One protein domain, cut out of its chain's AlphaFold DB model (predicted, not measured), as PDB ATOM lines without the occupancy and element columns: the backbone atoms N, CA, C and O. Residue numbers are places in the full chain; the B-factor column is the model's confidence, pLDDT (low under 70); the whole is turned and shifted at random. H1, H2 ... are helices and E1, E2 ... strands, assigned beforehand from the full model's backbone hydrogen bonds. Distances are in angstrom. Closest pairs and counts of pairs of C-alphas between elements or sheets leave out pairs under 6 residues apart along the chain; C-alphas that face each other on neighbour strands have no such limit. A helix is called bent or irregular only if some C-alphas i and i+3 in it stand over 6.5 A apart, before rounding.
ATOM      1  N   TYR A   5     310.528 128.099 227.784       74.94
ATOM      2  CA  TYR A   5     309.843 128.422 229.033       74.94
ATOM      3  C   TYR A   5     310.819 128.928 230.112       74.94
ATOM      4  O   TYR A   5     311.995 128.601 230.048       74.94
ATOM      5  N   LYS A   6     310.368 129.687 231.121       80.19
ATOM      6  CA  LYS A   6     311.192 130.050 232.290       80.19
ATOM      7  C   LYS A   6     310.470 129.848 233.611       80.19
ATOM      8  O   LYS A   6     309.515 130.557 233.888       80.19
ATOM      9  N   ASP A   7     311.065 129.030 234.466       82.44
ATOM     10  CA  ASP A   7     310.752 128.928 235.889       82.44
ATOM     11  C   ASP A   7     311.064 130.236 236.649       82.44
ATOM     12  O   ASP A   7     312.188 130.754 236.572       82.44
ATOM     13  N   VAL A   8     310.074 130.796 237.349       82.25
ATOM     14  CA  VAL A   8     310.256 131.888 238.323       82.25
ATOM     15  C   VAL A   8     309.755 131.524 239.728       82.25
ATOM     16  O   VAL A   8     309.612 132.433 240.537       82.25
ATOM     17  N   GLY A   9     309.522 130.243 240.033       74.88
ATOM     18  CA  GLY A   9     309.131 129.746 241.357       74.88
ATOM     19  C   GLY A   9     308.172 128.547 241.329       74.88
ATOM     20  O   GLY A   9     307.655 128.169 240.281       74.88
ATOM     21  N   VAL A  10     307.829 127.963 242.474       73.50
ATOM     22  CA  VAL A  10     308.196 128.374 243.843       73.50
ATOM     23  C   VAL A  10     309.577 127.840 244.258       73.50
ATOM     24  O   VAL A  10     309.981 126.764 243.836       73.50
ATOM     25  N   THR A  11     310.322 128.599 245.074       71.88
ATOM     26  CA  THR A  11     311.671 128.210 245.552       71.88
ATOM     27  C   THR A  11     311.710 127.644 246.977       71.88
ATOM     28  O   THR A  11     312.778 127.257 247.439       71.88
ATOM     29  N   ASP A  12     310.575 127.628 247.677       74.50
ATOM     30  CA  ASP A  12     310.384 127.081 249.025       74.50
ATOM     31  C   ASP A  12     308.999 126.418 249.089       74.50
ATOM     32  O   ASP A  12     307.981 127.106 249.047       74.50
ATOM     33  N   GLU A  13     308.948 125.085 249.178       65.06
ATOM     34  CA  GLU A  13     307.699 124.298 249.181       65.06
ATOM     35  C   GLU A  13     306.770 124.611 250.376       65.06
ATOM     36  O   GLU A  13     305.616 124.179 250.402       65.06
ATOM     37  N   THR A  14     307.240 125.368 251.374       69.38
ATOM     38  CA  THR A  14     306.417 125.826 252.501       69.38
ATOM     39  C   THR A  14     305.669 127.134 252.223       69.38
ATOM     40  O   THR A  14     304.679 127.410 252.912       69.38
ATOM     41  N   ASP A  15     306.068 127.915 251.209       73.31
ATOM     42  CA  ASP A  15     305.388 129.162 250.852       73.31
ATOM     43  C   ASP A  15     304.044 128.894 250.158       73.31
ATOM     44  O   ASP A  15     303.945 128.190 249.157       73.31
ATOM     45  N   LYS A  16     302.983 129.514 250.686       69.19
ATOM     46  CA  LYS A  16     301.598 129.408 250.195       69.19
ATOM     47  C   LYS A  16     301.097 130.723 249.580       69.19
ATOM     48  O   LYS A  16     299.927 130.843 249.211       69.19
ATOM     49  N   THR A  17     301.982 131.711 249.431       78.50
ATOM     50  CA  THR A  17     301.685 133.094 249.028       78.50
ATOM     51  C   THR A  17     301.595 133.239 247.505       78.50
ATOM     52  O   THR A  17     302.330 134.005 246.882       78.50
ATOM     53  N   TYR A  18     300.663 132.512 246.877       79.19
ATOM     54  CA  TYR A  18     300.468 132.463 245.415       79.19
ATOM     55  C   TYR A  18     300.431 133.839 244.724       79.19
ATOM     56  O   TYR A  18     300.835 133.963 243.568       79.19
ATOM     57  N   SER A  19     299.986 134.885 245.423       86.81
ATOM     58  CA  SER A  19     299.903 136.250 244.906       86.81
ATOM     59  C   SER A  19     301.271 136.865 244.574       86.81
ATOM     60  O   SER A  19     301.389 137.561 243.564       86.81
ATOM     61  N   GLN A  20     302.320 136.574 245.353       86.81
ATOM     62  CA  GLN A  20     303.684 137.046 245.080       86.81
ATOM     63  C   GLN A  20     304.200 136.511 243.738       86.81
ATOM     64  O   GLN A  20     304.772 137.248 242.936       86.81
ATOM     65  N   TRP A  21     303.952 135.233 243.473       87.38
ATOM     66  CA  TRP A  21     304.469 134.545 242.295       87.38
ATOM     67  C   TRP A  21     303.602 134.791 241.057       87.38
ATOM     68  O   TRP A  21     304.144 134.950 239.965       87.38
ATOM     69  N   ALA A  22     302.282 134.944 241.220       89.00
ATOM     70  CA  ALA A  22     301.404 135.470 240.173       89.00
ATOM     71  C   ALA A  22     301.887 136.846 239.688       89.00
ATOM     72  O   ALA A  22     302.053 137.058 238.486       89.00
ATOM     73  N   LYS A  23     302.184 137.757 240.628       90.88
ATOM     74  CA  LYS A  23     302.766 139.074 240.341       90.88
ATOM     75  C   LYS A  23     304.113 138.948 239.624       90.88
ATOM     76  O   LYS A  23     304.298 139.602 238.605       90.88
ATOM     77  N   LEU A  24     305.003 138.061 240.074       90.06
ATOM     78  CA  LEU A  24     306.307 137.844 239.438       90.06
ATOM     79  C   LEU A  24     306.192 137.313 237.994       90.06
ATOM     80  O   LEU A  24     306.914 137.782 237.117       90.06
ATOM     81  N   VAL A  25     305.264 136.391 237.704       88.56
ATOM     82  CA  VAL A  25     304.977 135.953 236.321       88.56
ATOM     83  C   VAL A  25     304.532 137.140 235.466       88.56
ATOM     84  O   VAL A  25     305.065 137.337 234.375       88.56
ATOM     85  N   CYS A  26     303.612 137.959 235.976       90.69
ATOM     86  CA  CYS A  26     303.102 139.138 235.276       90.69
ATOM     87  C   CYS A  26     304.201 140.173 235.011       90.69
ATOM     88  O   CYS A  26     304.357 140.627 233.880       90.69
ATOM     89  N   GLU A  27     305.033 140.478 236.008       90.69
ATOM     90  CA  GLU A  27     306.205 141.346 235.859       90.69
ATOM     91  C   GLU A  27     307.133 140.846 234.750       90.69
ATOM     92  O   GLU A  27     307.577 141.641 233.923       90.69
ATOM     93  N   LYS A  28     307.370 139.531 234.643       88.50
ATOM     94  CA  LYS A  28     308.222 138.983 233.576       88.50
ATOM     95  C   LYS A  28     307.548 138.903 232.199       88.50
ATOM     96  O   LYS A  28     308.265 138.825 231.203       88.50
ATOM     97  N   ILE A  29     306.218 138.982 232.104       87.56
ATOM     98  CA  ILE A  29     305.508 139.233 230.835       87.56
ATOM     99  C   ILE A  29     305.694 140.705 230.424       87.56
ATOM    100  O   ILE A  29     306.095 140.988 229.292       87.56
ATOM    101  N   ILE A  30     305.474 141.634 231.360       89.00
ATOM    102  CA  ILE A  30     305.530 143.090 231.148       89.00
ATOM    103  C   ILE A  30     306.962 143.549 230.805       89.00
ATOM    104  O   ILE A  30     307.165 144.227 229.799       89.00
ATOM    105  N   GLU A  31     307.981 143.092 231.545       87.50
ATOM    106  CA  GLU A  31     309.415 143.310 231.253       87.50
ATOM    107  C   GLU A  31     309.830 142.828 229.855       87.50
ATOM    108  O   GLU A  31     310.830 143.281 229.295       87.50
ATOM    109  N   ARG A  32     309.083 141.877 229.287       82.00
ATOM    110  CA  ARG A  32     309.319 141.314 227.955       82.00
ATOM    111  C   ARG A  32     308.323 141.837 226.918       82.00
ATOM    112  O   ARG A  32     308.204 141.235 225.852       82.00
ATOM    113  N   GLY A  33     307.653 142.957 227.203       82.19
ATOM    114  CA  GLY A  33     306.781 143.672 226.271       82.19
ATOM    115  C   GLY A  33     305.589 142.848 225.795       82.19
ATOM    116  O   GLY A  33     305.225 142.945 224.628       82.19
ATOM    117  N   TYR A  34     305.043 141.983 226.656       84.50
ATOM    118  CA  TYR A  34     303.946 141.050 226.359       84.50
ATOM    119  C   TYR A  34     304.236 140.013 225.256       84.50
ATOM    120  O   TYR A  34     303.407 139.150 224.985       84.50
ATOM    121  N   PHE A  35     305.451 139.973 224.694       73.25
ATOM    122  CA  PHE A  35     305.879 138.953 223.726       73.25
ATOM    123  C   PHE A  35     306.056 137.546 224.341       73.25
ATOM    124  O   PHE A  35     306.694 136.688 223.725       73.25
ATOM    125  N   LYS A  36     305.629 137.310 225.585       75.62
ATOM    126  CA  LYS A  36     305.860 136.089 226.372       75.62
ATOM    127  C   LYS A  36     304.588 135.732 227.127       75.62
ATOM    128  O   LYS A  36     303.920 136.616 227.642       75.62
ATOM    129  N   GLU A  37     304.305 134.441 227.219       82.50
ATOM    130  CA  GLU A  37     303.130 133.918 227.920       82.50
ATOM    131  C   GLU A  37     303.502 133.408 229.312       82.50
ATOM    132  O   GLU A  37     304.574 132.819 229.482       82.50
ATOM    133  N   GLY A  38     302.618 133.613 230.291       87.62
ATOM    134  CA  GLY A  38     302.760 133.094 231.654       87.62
ATOM    135  C   GLY A  38     301.947 131.826 231.895       87.62
ATOM    136  O   GLY A  38     300.789 131.753 231.499       87.62
ATOM    137  N   ILE A  39     302.527 130.837 232.574       91.56
ATOM    138  CA  ILE A  39     301.863 129.573 232.919       91.56
ATOM    139  C   ILE A  39     301.978 129.321 234.422       91.56
ATOM    140  O   ILE A  39     303.025 128.897 234.907       91.56
ATOM    141  N   SER A  40     300.898 129.560 235.155       89.75
ATOM    142  CA  SER A  40     300.826 129.331 236.599       89.75
ATOM    143  C   SER A  40     300.113 128.015 236.900       89.75
ATOM    144  O   SER A  40     298.995 127.786 236.441       89.75
ATOM    145  N   ILE A  41     300.723 127.163 237.717       87.19
ATOM    146  CA  ILE A  41     300.096 125.953 238.256       87.19
ATOM    147  C   ILE A  41     299.930 126.128 239.763       87.19
ATOM    148  O   ILE A  41     300.878 126.498 240.447       87.19
ATOM    149  N   CYS A  42     298.728 125.874 240.277       84.50
ATOM    150  CA  CYS A  42     298.458 125.678 241.704       84.50
ATOM    151  C   CYS A  42     297.185 124.836 241.865       84.50
ATOM    152  O   CYS A  42     296.469 124.630 240.885       84.50
ATOM    153  N   GLY A  43     296.856 124.376 243.077       85.94
ATOM    154  CA  GLY A  43     295.722 123.468 243.307       85.94
ATOM    155  C   GLY A  43     294.412 123.846 242.591       85.94
ATOM    156  O   GLY A  43     293.839 123.018 241.887       85.94
ATOM    157  N   MET A  44     293.973 125.109 242.691       88.81
ATOM    158  CA  MET A  44     292.689 125.570 242.126       88.81
ATOM    159  C   MET A  44     292.777 126.691 241.080       88.81
ATOM    160  O   MET A  44     291.732 127.096 240.575       88.81
ATOM    161  N   GLY A  45     293.957 127.224 240.745       87.06
ATOM    162  CA  GLY A  45     294.162 128.280 239.728       87.06
ATOM    163  C   GLY A  45     293.570 129.673 240.037       87.06
ATOM    164  O   GLY A  45     294.148 130.688 239.656       87.06
ATOM    165  N   ILE A  46     292.457 129.752 240.772       91.50
ATOM    166  CA  ILE A  46     291.661 130.968 241.020       91.50
ATOM    167  C   ILE A  46     292.476 132.087 241.689       91.50
ATOM    168  O   ILE A  46     292.392 133.239 241.271       91.50
ATOM    169  N   GLY A  47     293.300 131.773 242.692       89.94
ATOM    170  CA  GLY A  47     294.136 132.774 243.372       89.94
ATOM    171  C   GLY A  47     295.207 133.396 242.462       89.94
ATOM    172  O   GLY A  47     295.469 134.601 242.533       89.94
ATOM    173  N   MET A  48     295.774 132.588 241.557       90.12
ATOM    174  CA  MET A  48     296.705 133.055 240.524       90.12
ATOM    175  C   MET A  48     295.988 133.989 239.547       90.12
ATOM    176  O   MET A  48     296.436 135.114 239.350       90.12
ATOM    177  N   LEU A  49     294.834 133.564 239.020       95.00
ATOM    178  CA  LEU A  49     293.981 134.333 238.108       95.00
ATOM    179  C   LEU A  49     293.588 135.705 238.678       95.00
ATOM    180  O   LEU A  49     293.785 136.731 238.027       95.00
ATOM    181  N   ILE A  50     293.049 135.722 239.902       95.06
ATOM    182  CA  ILE A  50     292.576 136.943 240.571       95.06
ATOM    183  C   ILE A  50     293.718 137.942 240.770       95.06
ATOM    184  O   ILE A  50     293.478 139.144 240.665       95.06
ATOM    185  N   THR A  51     294.937 137.463 241.040       94.00
ATOM    186  CA  THR A  51     296.111 138.327 241.226       94.00
ATOM    187  C   THR A  51     296.713 138.773 239.894       94.00
ATOM    188  O   THR A  51     297.074 139.939 239.748       94.00
ATOM    189  N   ALA A  52     296.805 137.871 238.912       93.94
ATOM    190  CA  ALA A  52     297.372 138.161 237.599       93.94
ATOM    191  C   ALA A  52     296.590 139.276 236.892       93.94
ATOM    192  O   ALA A  52     297.186 140.277 236.494       93.94
ATOM    193  N   ASN A  53     295.254 139.193 236.905       95.06
ATOM    194  CA  ASN A  53     294.330 140.197 236.355       95.06
ATOM    195  C   ASN A  53     294.204 141.471 237.234       95.06
ATOM    196  O   ASN A  53     293.146 142.105 237.294       95.06
ATOM    197  N   LYS A  54     295.267 141.824 237.974       93.50
ATOM    198  CA  LYS A  54     295.526 143.157 238.563       93.50
ATOM    199  C   LYS A  54     296.770 143.826 237.974       93.50
ATOM    200  O   LYS A  54     297.065 144.964 238.328       93.50
ATOM    201  N   SER A  55     297.508 143.118 237.123       92.69
ATOM    202  CA  SER A  55     298.707 143.617 236.458       92.69
ATOM    203  C   SER A  55     298.314 144.177 235.087       92.69
ATOM    204  O   SER A  55     297.714 143.425 234.322       92.69
ATOM    205  N   PRO A  56     298.642 145.444 234.761       91.69
ATOM    206  CA  PRO A  56     298.236 146.066 233.502       91.69
ATOM    207  C   PRO A  56     298.572 145.218 232.271       91.69
ATOM    208  O   PRO A  56     299.690 144.714 232.157       91.69
ATOM    209  N   GLY A  57     297.615 145.068 231.354       91.94
ATOM    210  CA  GLY A  57     297.770 144.314 230.111       91.94
ATOM    211  C   GLY A  57     297.866 142.794 230.282       91.94
ATOM    212  O   GLY A  57     298.239 142.107 229.329       91.94
ATOM    213  N   ILE A  58     297.570 142.241 231.466       95.31
ATOM    214  CA  ILE A  58     297.541 140.790 231.691       95.31
ATOM    215  C   ILE A  58     296.112 140.266 231.627       95.31
ATOM    216  O   ILE A  58     295.292 140.513 232.509       95.31
ATOM    217  N   PHE A  59     295.849 139.463 230.597       95.69
ATOM    218  CA  PHE A  59     294.615 138.709 230.434       95.69
ATOM    219  C   PHE A  59     294.916 137.242 230.749       95.69
ATOM    220  O   PHE A  59     295.266 136.445 229.875       95.69
ATOM    221  N   ALA A  60     294.834 136.895 232.032       96.44
ATOM    222  CA  ALA A  60     294.942 135.527 232.511       96.44
ATOM    223  C   ALA A  60     293.586 134.806 232.458       96.44
ATOM    224  O   ALA A  60     292.539 135.408 232.719       96.44
ATOM    225  N   ALA A  61     293.615 133.500 232.188       97.12
ATOM    226  CA  ALA A  61     292.457 132.605 232.236       97.12
ATOM    227  C   ALA A  61     292.756 131.345 233.068       97.12
ATOM    228  O   ALA A  61     293.894 130.882 233.097       97.12
ATOM    229  N   VAL A  62     291.744 130.766 233.725       96.69
ATOM    230  CA  VAL A  62     291.819 129.391 234.258       96.69
ATOM    231  C   VAL A  62     291.313 128.431 233.189       96.69
ATOM    232  O   VAL A  62     290.207 128.615 232.682       96.69
ATOM    233  N   CYS A  63     292.106 127.412 232.861       96.44
ATOM    234  CA  CYS A  63     291.791 126.461 231.796       96.44
ATOM    235  C   CYS A  63     292.049 125.024 232.266       96.44
ATOM    236  O   CYS A  63     293.179 124.663 232.589       96.44
ATOM    237  N   ASN A  64     290.991 124.209 232.285       95.62
ATOM    238  CA  ASN A  64     291.017 122.806 232.727       95.62
ATOM    239  C   ASN A  64     290.518 121.831 231.646       95.62
ATOM    240  O   ASN A  64     290.397 120.631 231.882       95.62
ATOM    241  N   ASP A  65     290.245 122.335 230.446       97.06
ATOM    242  CA  ASP A  65     289.779 121.572 229.296       97.06
ATOM    243  C   ASP A  65     290.240 122.243 227.989       97.06
ATOM    244  O   ASP A  65     290.650 123.407 227.970       97.06
ATOM    245  N   SER A  66     290.171 121.513 226.878       96.69
ATOM    246  CA  SER A  66     290.630 121.999 225.573       96.69
ATOM    247  C   SER A  66     289.835 123.188 225.025       96.69
ATOM    248  O   SER A  66     290.404 124.012 224.313       96.69
ATOM    249  N   TYR A  67     288.544 123.302 225.347       97.50
ATOM    250  CA  TYR A  67     287.688 124.372 224.838       97.50
ATOM    251  C   TYR A  67     287.911 125.678 225.607       97.50
ATOM    252  O   TYR A  67     288.117 126.714 224.978       97.50
ATOM    253  N   SER A  68     287.982 125.657 226.945       96.56
ATOM    254  CA  SER A  68     288.364 126.856 227.713       96.56
ATOM    255  C   SER A  68     289.762 127.355 227.334       96.56
ATOM    256  O   SER A  68     289.949 128.559 227.163       96.56
ATOM    257  N   THR A  69     290.709 126.439 227.102       97.00
ATOM    258  CA  THR A  69     292.065 126.747 226.611       97.00
ATOM    259  C   THR A  69     292.035 127.452 225.252       97.00
ATOM    260  O   THR A  69     292.578 128.549 225.102       97.00
ATOM    261  N   GLU A  70     291.350 126.856 224.271       97.19
ATOM    262  CA  GLU A  70     291.214 127.412 222.923       97.19
ATOM    263  C   GLU A  70     290.536 128.784 222.937       97.19
ATOM    264  O   GLU A  70     291.018 129.725 222.305       97.19
ATOM    265  N   ARG A  71     289.430 128.932 223.672       97.38
ATOM    266  CA  ARG A  71     288.674 130.187 223.715       97.38
ATOM    267  C   ARG A  71     289.426 131.278 224.475       97.38
ATOM    268  O   ARG A  71     289.340 132.439 224.074       97.38
ATOM    269  N   ALA A  72     290.216 130.945 225.497       97.44
ATOM    270  CA  ALA A  72     291.109 131.905 226.147       97.44
ATOM    271  C   ALA A  72     292.099 132.512 225.135       97.44
ATOM    272  O   ALA A  72     292.162 133.735 224.992       97.44
ATOM    273  N   ARG A  73     292.790 131.675 224.349       94.81
ATOM    274  CA  ARG A  73     293.738 132.129 223.316       94.81
ATOM    275  C   ARG A  73     293.056 132.828 222.144       94.81
ATOM    276  O   ARG A  73     293.307 134.004 221.894       94.81
ATOM    277  N   LEU A  74     292.189 132.117 221.426       96.31
ATOM    278  CA  LEU A  74     291.661 132.539 220.125       96.31
ATOM    279  C   LEU A  74     290.509 133.553 220.219       96.31
ATOM    280  O   LEU A  74     290.144 134.146 219.208       96.31
ATOM    281  N   SER A  75     289.890 133.740 221.390       96.94
ATOM    282  CA  SER A  75     288.723 134.630 221.547       96.94
ATOM    283  C   SER A  75     288.859 135.702 222.631       96.94
ATOM    284  O   SER A  75     288.035 136.613 222.641       96.94
ATOM    285  N   ASN A  76     289.871 135.625 223.504       96.62
ATOM    286  CA  ASN A  76     290.095 136.595 224.587       96.62
ATOM    287  C   ASN A  76     291.541 137.134 224.641       96.62
ATOM    288  O   ASN A  76     291.883 137.851 225.574       96.62
ATOM    289  N   HIS A  77     292.394 136.786 223.663       96.25
ATOM    290  CA  HIS A  77     293.812 137.173 223.609       96.25
ATOM    291  C   HIS A  77     294.597 136.856 224.901       96.25
ATOM    292  O   HIS A  77     295.526 137.571 225.271       96.25
ATOM    293  N   ALA A  78     294.229 135.781 225.606       96.88
ATOM    294  CA  ALA A  78     294.809 135.488 226.909       96.88
ATOM    295  C   ALA A  78     296.330 135.264 226.804       96.88
ATOM    296  O   ALA A  78     296.805 134.422 226.032       96.88
ATOM    297  N   ASN A  79     297.092 136.028 227.589       94.50
ATOM    298  CA  ASN A  79     298.556 135.995 227.636       94.50
ATOM    299  C   ASN A  79     299.097 135.315 228.907       94.50
ATOM    300  O   ASN A  79     300.303 135.085 229.014       94.50
ATOM    301  N   ALA A  80     298.216 134.889 229.815       95.69
ATOM    302  CA  ALA A  80     298.555 133.950 230.877       95.69
ATOM    303  C   ALA A  80     297.492 132.850 231.058       95.69
ATOM    304  O   ALA A  80     296.296 133.065 230.860       95.69
ATOM    305  N   ILE A  81     297.935 131.665 231.470       95.81
ATOM    306  CA  ILE A  81     297.093 130.501 231.768       95.81
ATOM    307  C   ILE A  81     297.353 130.015 233.192       95.81
ATOM    308  O   ILE A  81     298.492 129.922 233.645       95.81
ATOM    309  N   CYS A  82     296.270 129.705 233.895       95.00
ATOM    310  CA  CYS A  82     296.256 129.117 235.224       95.00
ATOM    311  C   CYS A  82     295.677 127.697 235.136       95.00
ATOM    312  O   CYS A  82     294.551 127.515 234.673       95.00
ATOM    313  N   VAL A  83     296.439 126.699 235.584       93.19
ATOM    314  CA  VAL A  83     296.065 125.276 235.534       93.19
ATOM    315  C   VAL A  83     295.852 124.752 236.952       93.19
ATOM    316  O   VAL A  83     296.662 125.026 237.841       93.19
ATOM    317  N   CYS A  84     294.772 123.998 237.169       92.19
ATOM    318  CA  CYS A  84     294.346 123.573 238.501       92.19
ATOM    319  C   CYS A  84     294.835 122.151 238.830       92.19
ATOM    320  O   CYS A  84     294.228 121.160 238.417       92.19
ATOM    321  N   ALA A  85     295.922 122.047 239.600       88.25
ATOM    322  CA  ALA A  85     296.572 120.773 239.935       88.25
ATOM    323  C   ALA A  85     295.685 119.793 240.734       88.25
ATOM    324  O   ALA A  85     295.880 118.584 240.643       88.25
ATOM    325  N   CYS A  86     294.682 120.289 241.469       88.38
ATOM    326  CA  CYS A  86     293.708 119.464 242.194       88.38
ATOM    327  C   CYS A  86     292.460 119.111 241.363       88.38
ATOM    328  O   CYS A  86     291.560 118.452 241.879       88.38
ATOM    329  N   VAL A  87     292.370 119.565 240.105       93.44
ATOM    330  CA  VAL A  87     291.198 119.365 239.230       93.44
ATOM    331  C   VAL A  87     291.528 118.481 238.029       93.44
ATOM    332  O   VAL A  87     290.677 117.697 237.611       93.44
ATOM    333  N   ILE A  88     292.744 118.573 237.471       91.62
ATOM    334  CA  ILE A  88     293.134 117.805 236.278       91.62
ATOM    335  C   ILE A  88     294.412 116.986 236.465       91.62
ATOM    336  O   ILE A  88     295.389 117.430 237.063       91.62
ATOM    337  N   GLY A  89     294.422 115.783 235.884       88.56
ATOM    338  CA  GLY A  89     295.598 114.914 235.855       88.56
ATOM    339  C   GLY A  89     296.690 115.390 234.879       88.56
ATOM    340  O   GLY A  89     296.405 116.135 233.933       88.56
ATOM    341  N   PRO A  90     297.941 114.916 235.043       86.25
ATOM    342  CA  PRO A  90     299.104 115.425 234.312       86.25
ATOM    343  C   PRO A  90     299.025 115.246 232.789       86.25
ATOM    344  O   PRO A  90     299.533 116.092 232.058       86.25
ATOM    345  N   GLU A  91     298.361 114.204 232.276       90.75
ATOM    346  CA  GLU A  91     298.205 114.022 230.822       90.75
ATOM    347  C   GLU A  91     297.212 115.016 230.201       90.75
ATOM    348  O   GLU A  91     297.444 115.506 229.094       90.75
ATOM    349  N   LEU A  92     296.152 115.393 230.928       92.56
ATOM    350  CA  LEU A  92     295.240 116.455 230.495       92.56
ATOM    351  C   LEU A  92     295.931 117.824 230.574       92.56
ATOM    352  O   LEU A  92     295.834 118.603 229.629       92.56
ATOM    353  N   ALA A  93     296.723 118.072 231.622       89.88
ATOM    354  CA  ALA A  93     297.559 119.268 231.710       89.88
ATOM    355  C   ALA A  93     298.543 119.363 230.525       89.88
ATOM    356  O   ALA A  93     298.580 120.384 229.844       89.88
ATOM    357  N   LYS A  94     299.272 118.288 230.187       88.62
ATOM    358  CA  LYS A  94     300.155 118.241 229.000       88.62
ATOM    359  C   LYS A  94     299.408 118.526 227.690       88.62
ATOM    360  O   LYS A  94     299.938 119.241 226.838       88.62
ATOM    361  N   LYS A  95     298.191 117.990 227.520       91.88
ATOM    362  CA  LYS A  95     297.334 118.238 226.346       91.88
ATOM    363  C   LYS A  95     296.963 119.722 226.234       91.88
ATOM    364  O   LYS A  95     297.214 120.324 225.194       91.88
ATOM    365  N   ILE A  96     296.478 120.310 227.325       94.12
ATOM    366  CA  ILE A  96     296.123 121.732 227.438       94.12
ATOM    367  C   ILE A  96     297.332 122.636 227.169       94.12
ATOM    368  O   ILE A  96     297.237 123.566 226.375       94.12
ATOM    369  N   MET A  97     298.501 122.332 227.742       92.56
ATOM    370  CA  MET A  97     299.737 123.086 227.490       92.56
ATOM    371  C   MET A  97     300.167 123.029 226.020       92.56
ATOM    372  O   MET A  97     300.564 124.047 225.456       92.56
ATOM    373  N   LYS A  98     300.052 121.865 225.367       91.12
ATOM    374  CA  LYS A  98     300.330 121.727 223.930       91.12
ATOM    375  C   LYS A  98     299.355 122.552 223.082       91.12
ATOM    376  O   LYS A  98     299.779 123.173 222.111       91.12
ATOM    377  N   GLU A  99     298.073 122.550 223.436       93.25
ATOM    378  CA  GLU A  99     297.023 123.299 222.737       93.25
ATOM    379  C   GLU A  99     297.245 124.808 222.886       93.25
ATOM    380  O   GLU A  99     297.440 125.483 221.874       93.25
ATOM    381  N   TRP A 100     297.372 125.302 224.122       94.38
ATOM    382  CA  TRP A 100     297.690 126.695 224.452       94.38
ATOM    383  C   TRP A 100     298.893 127.226 223.654       94.38
ATOM    384  O   TRP A 100     298.786 128.231 222.951       94.38
ATOM    385  N   LEU A 101     300.025 126.509 223.701       90.44
ATOM    386  CA  LEU A 101     301.283 126.914 223.057       90.44
ATOM    387  C   LEU A 101     301.279 126.767 221.523       90.44
ATOM    388  O   LEU A 101     302.197 127.254 220.854       90.44
ATOM    389  N   SER A 102     300.283 126.080 220.955       91.19
ATOM    390  CA  SER A 102     300.067 125.995 219.504       91.19
ATOM    391  C   SER A 102     299.180 127.120 218.960       91.19
ATOM    392  O   SER A 102     299.249 127.429 217.773       91.19
ATOM    393  N   GLN A 103     298.378 127.746 219.822       91.88
ATOM    394  CA  GLN A 103     297.375 128.745 219.462       91.88
ATOM    395  C   GLN A 103     297.950 130.164 219.516       91.88
ATOM    396  O   GLN A 103     298.736 130.509 220.399       91.88
ATOM    397  N   GLU A 104     297.520 131.014 218.589       91.62
ATOM    398  CA  GLU A 104     297.928 132.415 218.485       91.62
ATOM    399  C   GLU A 104     296.698 133.280 218.193       91.62
ATOM    400  O   GLU A 104     295.779 132.852 217.494       91.62
ATOM    401  N   PHE A 105     296.639 134.473 218.783       94.06
ATOM    402  CA  PHE A 105     295.514 135.378 218.587       94.06
ATOM    403  C   PHE A 105     295.720 136.206 217.315       94.06
ATOM    404  O   PHE A 105     296.733 136.883 217.163       94.06
ATOM    405  N   HIS A 106     294.738 136.167 216.416       93.50
ATOM    406  CA  HIS A 106     294.772 136.863 215.125       93.50
ATOM    407  C   HIS A 106     293.646 137.911 214.987       93.50
ATOM    408  O   HIS A 106     293.273 138.289 213.877       93.50
ATOM    409  N   GLY A 107     293.076 138.374 216.108       91.00
ATOM    410  CA  GLY A 107     292.030 139.400 216.128       91.00
ATOM    411  C   GLY A 107     290.682 138.914 215.590       91.00
ATOM    412  O   GLY A 107     289.959 138.155 216.244       91.00
ATOM    413  N   GLY A 108     290.313 139.396 214.400       93.81
ATOM    414  CA  GLY A 108     289.042 139.084 213.743       93.81
ATOM    415  C   GLY A 108     287.815 139.470 214.579       93.81
ATOM    416  O   GLY A 108     287.829 140.455 215.316       93.81
ATOM    417  N   ALA A 109     286.754 138.661 214.509       94.56
ATOM    418  CA  ALA A 109     285.475 138.910 215.190       94.56
ATOM    419  C   ALA A 109     285.546 138.943 216.736       94.56
ATOM    420  O   ALA A 109     284.534 139.200 217.391       94.56
ATOM    421  N   SER A 110     286.712 138.676 217.339       95.75
ATOM    422  CA  SER A 110     286.918 138.854 218.780       95.75
ATOM    423  C   SER A 110     287.663 140.127 219.177       95.75
ATOM    424  O   SER A 110     287.601 140.475 220.353       95.75
ATOM    425  N   GLN A 111     288.285 140.845 218.232       97.06
ATOM    426  CA  GLN A 111     289.111 142.025 218.515       97.06
ATOM    427  C   GLN A 111     288.354 143.077 219.339       97.06
ATOM    428  O   GLN A 111     288.748 143.346 220.465       97.06
ATOM    429  N   ALA A 112     287.180 143.521 218.876       95.88
ATOM    430  CA  ALA A 112     286.380 144.549 219.554       95.88
ATOM    431  C   ALA A 112     285.971 144.210 221.008       95.88
ATOM    432  O   ALA A 112     285.693 145.114 221.789       95.88
ATOM    433  N   LYS A 113     285.937 142.925 221.399       96.00
ATOM    434  CA  LYS A 113     285.697 142.517 222.799       96.00
ATOM    435  C   LYS A 113     286.979 142.575 223.632       96.00
ATOM    436  O   LYS A 113     286.929 142.935 224.799       96.00
ATOM    437  N   VAL A 114     288.116 142.218 223.035       96.06
ATOM    438  CA  VAL A 114     289.449 142.341 223.650       96.06
ATOM    439  C   VAL A 114     289.794 143.819 223.865       96.06
ATOM    440  O   VAL A 114     290.284 144.175 224.933       96.06
ATOM    441  N   ASP A 115     289.444 144.679 222.907       95.56
ATOM    442  CA  ASP A 115     289.594 146.133 223.013       95.56
ATOM    443  C   ASP A 115     288.748 146.691 224.175       95.56
ATOM    444  O   ASP A 115     289.277 147.385 225.036       95.56
ATOM    445  N   SER A 136     319.372 147.363 228.593       39.84
ATOM    446  CA  SER A 136     319.803 146.198 227.818       39.84
ATOM    447  C   SER A 136     320.105 145.007 228.729       39.84
ATOM    448  O   SER A 136     320.879 145.155 229.671       39.84
ATOM    449  N   PHE A 137     319.566 143.822 228.416       35.88
ATOM    450  CA  PHE A 137     319.786 142.603 229.206       35.88
ATOM    451  C   PHE A 137     320.040 141.354 228.357       35.88
ATOM    452  O   PHE A 137     319.562 141.230 227.231       35.88
ATOM    453  N   GLU A 138     320.793 140.426 228.947       37.66
ATOM    454  CA  GLU A 138     321.525 139.361 228.258       37.66
ATOM    455  C   GLU A 138     320.755 138.026 228.099       37.66
ATOM    456  O   GLU A 138     319.552 137.900 228.351       37.66
ATOM    457  N   ASN A 139     321.460 137.010 227.594       37.47
ATOM    458  CA  ASN A 139     320.916 135.956 226.734       37.47
ATOM    459  C   ASN A 139     320.453 134.661 227.440       37.47
ATOM    460  O   ASN A 139     320.932 133.577 227.105       37.47
ATOM    461  N   TYR A 140     319.450 134.717 228.329       36.44
ATOM    462  CA  TYR A 140     318.839 133.497 228.904       36.44
ATOM    463  C   TYR A 140     317.323 133.374 228.715       36.44
ATOM    464  O   TYR A 140     316.584 134.355 228.709       36.44
ATOM    465  N   THR A 141     316.876 132.128 228.485       39.28
ATOM    466  CA  THR A 141     315.490 131.788 228.091       39.28
ATOM    467  C   THR A 141     314.917 130.457 228.658       39.28
ATOM    468  O   THR A 141     313.724 130.276 228.480       39.28
ATOM    469  N   HIS A 142     315.696 129.625 229.394       44.19
ATOM    470  CA  HIS A 142     315.284 128.549 230.367       44.19
ATOM    471  C   HIS A 142     314.453 127.329 229.807       44.19
ATOM    472  O   HIS A 142     314.478 127.167 228.585       44.19
ATOM    473  N   VAL A 143     313.812 126.347 230.512       40.66
ATOM    474  CA  VAL A 143     313.391 126.059 231.935       40.66
ATOM    475  C   VAL A 143     311.894 125.609 232.124       40.66
ATOM    476  O   VAL A 143     311.049 126.491 232.011       40.66
ATOM    477  N   LEU A 144     311.519 124.340 232.439       31.36
ATOM    478  CA  LEU A 144     310.108 123.860 232.636       31.36
ATOM    479  C   LEU A 144     309.891 122.796 233.757       31.36
ATOM    480  O   LEU A 144     310.825 122.095 234.133       31.36
ATOM    481  N   ILE A 145     308.622 122.668 234.200       34.69
ATOM    482  CA  ILE A 145     307.980 121.641 235.069       34.69
ATOM    483  C   ILE A 145     308.550 120.213 234.940       34.69
ATOM    484  O   ILE A 145     308.594 119.635 233.852       34.69
ATOM    485  N   HIS A 146     308.813 119.585 236.089       28.30
ATOM    486  CA  HIS A 146     309.236 118.189 236.230       28.30
ATOM    487  C   HIS A 146     308.347 117.473 237.275       28.30
ATOM    488  O   HIS A 146     308.312 117.913 238.421       28.30
ATOM    489  N   PRO A 147     307.652 116.363 236.952       29.41
ATOM    490  CA  PRO A 147     307.076 115.479 237.968       29.41
ATOM    491  C   PRO A 147     308.190 114.590 238.539       29.41
ATOM    492  O   PRO A 147     308.967 114.026 237.764       29.41
ATOM    493  N   ILE A 148     308.311 114.490 239.864       35.00
ATOM    494  CA  ILE A 148     309.450 113.846 240.547       35.00
ATOM    495  C   ILE A 148     309.750 112.448 239.960       35.00
ATOM    496  O   ILE A 148     308.899 111.563 239.979       35.00
ATOM    497  N   GLY A 149     310.978 112.248 239.450       31.16
ATOM    498  CA  GLY A 149     311.543 110.922 239.129       31.16
ATOM    499  C   GLY A 149     311.860 110.581 237.658       31.16
ATOM    500  O   GLY A 149     312.661 109.677 237.430       31.16
ATOM    501  N   GLY A 150     311.302 111.265 236.648       28.95
ATOM    502  CA  GLY A 150     311.444 110.862 235.229       28.95
ATOM    503  C   GLY A 150     312.343 111.739 234.336       28.95
ATOM    504  O   GLY A 150     312.057 112.917 234.152       28.95
ATOM    505  N   ARG A 151     313.365 111.155 233.680       32.16
ATOM    506  CA  ARG A 151     314.135 111.802 232.587       32.16
ATOM    507  C   ARG A 151     313.438 111.634 231.226       32.16
ATOM    508  O   ARG A 151     313.134 110.509 230.844       32.16
ATOM    509  N   VAL A 152     313.292 112.718 230.454       36.28
ATOM    510  CA  VAL A 152     312.851 112.711 229.035       36.28
ATOM    511  C   VAL A 152     313.754 113.646 228.199       36.28
ATOM    512  O   VAL A 152     314.410 114.527 228.749       36.28
ATOM    513  N   GLY A 153     313.884 113.384 226.891       30.53
ATOM    514  CA  GLY A 153     314.936 113.933 226.018       30.53
ATOM    515  C   GLY A 153     314.698 115.315 225.378       30.53
ATOM    516  O   GLY A 153     313.597 115.853 225.401       30.53
ATOM    517  N   LYS A 154     315.776 115.850 224.780       28.53
ATOM    518  CA  LYS A 154     315.900 117.178 224.136       28.53
ATOM    519  C   LYS A 154     315.151 117.291 222.799       28.53
ATOM    520  O   LYS A 154     315.210 116.349 222.010       28.53
ATOM    521  N   PHE A 155     314.668 118.488 222.450       32.03
ATOM    522  CA  PHE A 155     314.361 118.892 221.064       32.03
ATOM    523  C   PHE A 155     314.819 120.346 220.777       32.03
ATOM    524  O   PHE A 155     315.499 120.974 221.581       32.03
ATOM    525  N   LEU A 156     314.473 120.884 219.600       29.77
ATOM    526  CA  LEU A 156     314.595 122.292 219.165       29.77
ATOM    527  C   LEU A 156     313.564 122.535 218.032       29.77
ATOM    528  O   LEU A 156     313.041 121.554 217.499       29.77
ATOM    529  N   PRO A 157     313.347 123.772 217.537       34.59
ATOM    530  CA  PRO A 157     313.214 125.066 218.219       34.59
ATOM    531  C   PRO A 157     311.808 125.689 217.968       34.59
ATOM    532  O   PRO A 157     310.992 125.117 217.251       34.59
ATOM    533  N   GLY A 158     311.509 126.883 218.505       32.31
ATOM    534  CA  GLY A 158     310.243 127.576 218.196       32.31
ATOM    535  C   GLY A 158     309.925 128.802 219.062       32.31
ATOM    536  O   GLY A 158     310.550 129.853 218.921       32.31
ATOM    537  N   LYS A 159     308.928 128.671 219.949       31.59
ATOM    538  CA  LYS A 159     308.364 129.750 220.791       31.59
ATOM    539  C   LYS A 159     308.897 129.730 222.243       31.59
ATOM    540  O   LYS A 159     309.627 128.818 222.639       31.59
ATOM    541  N   LYS A 160     308.611 130.786 223.025       40.22
ATOM    542  CA  LYS A 160     309.233 131.069 224.342       40.22
ATOM    543  C   LYS A 160     308.212 131.613 225.365       40.22
ATOM    544  O   LYS A 160     307.337 132.374 224.970       40.22
ATOM    545  N   MET A 161     308.355 131.259 226.646       37.84
ATOM    546  CA  MET A 161     307.296 131.215 227.686       37.84
ATOM    547  C   MET A 161     307.879 131.491 229.099       37.84
ATOM    548  O   MET A 161     309.098 131.517 229.248       37.84
ATOM    549  N   ILE A 162     307.048 131.684 230.134       36.00
ATOM    550  CA  ILE A 162     307.412 131.866 231.563       36.00
ATOM    551  C   ILE A 162     306.413 131.085 232.452       36.00
ATOM    552  O   ILE A 162     305.286 130.859 232.024       36.00
ATOM    553  N   SER A 163     306.797 130.613 233.645       39.53
ATOM    554  CA  SER A 163     305.981 129.710 234.475       39.53
ATOM    555  C   SER A 163     306.269 129.771 235.986       39.53
ATOM    556  O   SER A 163     307.387 130.094 236.387       39.53
ATOM    557  N   VAL A 164     305.262 129.415 236.795       41.00
ATOM    558  CA  VAL A 164     305.344 129.130 238.244       41.00
ATOM    559  C   VAL A 164     304.600 127.836 238.574       41.00
ATOM    560  O   VAL A 164     303.518 127.601 238.033       41.00
ATOM    561  N   VAL A 165     305.126 127.047 239.515       37.16
ATOM    562  CA  VAL A 165     304.473 125.852 240.073       37.16
ATOM    563  C   VAL A 165     304.292 125.977 241.587       37.16
ATOM    564  O   VAL A 165     305.244 126.256 242.307       37.16
ATOM    565  N   PHE A 166     303.070 125.712 242.049       30.66
ATOM    566  CA  PHE A 166     302.698 125.421 243.434       30.66
ATOM    567  C   PHE A 166     302.172 123.990 243.548       30.66
ATOM    568  O   PHE A 166     301.358 123.567 242.716       30.66
TER     569      PHE A 166
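What this domain is: This is residues 5 to 115 and 136 to 166 of the 167 residues of the protein "RpiB/LacA/LacB family sugar-phosphate isomerase" of Leptolinea sp (UniProt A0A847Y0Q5). A twisted parallel sheet of four strands forms the core, with two helices packed on each face: H1 and H2 on one, H3 and H4 on the other. A fifth helix, H5, packs on H3 away from the sheet, and residues 148 to 158 stick out as part of a long loop before the edge strand E4. The printed part has 142 residues with five named helices and four named strands, in the order H1 E1 H2 E2 H3 E3 H4 H5 E4; the sheet runs E2 E3 E1 E4. The class is mixed, helices and strands, and the whole is compact, with a radius of gyration of the C-alphas of 14.7 A and spans of 45 by 39 by 34 A.

Where its parts are: The strands are E2, residues 60 to 62, 7.1 A; E3, residues 80 to 84, 13.5 A; E1, residues 37 to 42, 16.7 A; and E4, residues 161 to 165, 13.8 A, ending at C-alpha 165 (304.473, 125.852, 240.073). H1, residues 18 to 30, 18.5 A, begins at C-alpha 18 (300.468, 132.463, 245.415). H2 is residues 46 to 52, 9.8 A; H3 66 to 76, 14.6 A; H4 90 to 102, 18.2 A; H5 108 to 115, 11.7 A. H5 is irregular, with C-alphas 109 and 112 7.2 A apart.

How they stand to each other: The neighbour strands are parallel: N 61 and O 80 of E2 and E3 are 3.0 A apart, N 40 and O 81 of E1 and E3 2.9 A, and N 39 and O 162 of E1 and E4 2.8 A, within hydrogen-bond range. The sheet and the helices on its two faces make three layers, with H1 and H2 on one face of the sheet and H3 and H4 on the other. H1 runs along the strands at a height over the sheet of 8.8 A, and H2 at 8.0 A; they touch at a steep tilt of 39 degrees, the same way, closest at the C-alphas of Ala 22 and Met 48, 5.3 A. On the opposite face H3 is over E2 and H4 over E3 and E1; residues 95 to 100 of H4 touch H3 at a shallow tilt of 28 degrees, the same way, closest at the C-alphas of Ser 66 and Ile 96, 5.8 A. E2, H3 and E3 form a strand-helix-strand unit, parallel neighbour strands joined through a helix; E1, H2 and E2 form a split one, with E3 between its strands. Both crossovers are right-handed. H5 is not on the sheet and touches H3, closest at the C-alphas of Ser 75 and Ser 110, 5.4 A. Every O i to N i+4 pair is within hydrogen-bond range in H1, H2, H3 and H4, and 2 of 4 in H5.

The domain as a whole: The C-alphas farthest apart, of Ala 112 and Gly 149, are 46.3 A apart. Residues 116 to 135 are not printed; C-alphas 115 and 136 are 30.6 A apart across the cut. Of the links printed whole, none is long. Mean pLDDT of the printed part is 77.7; residues 13 to 14, 16 and 136 to 166 are under 70.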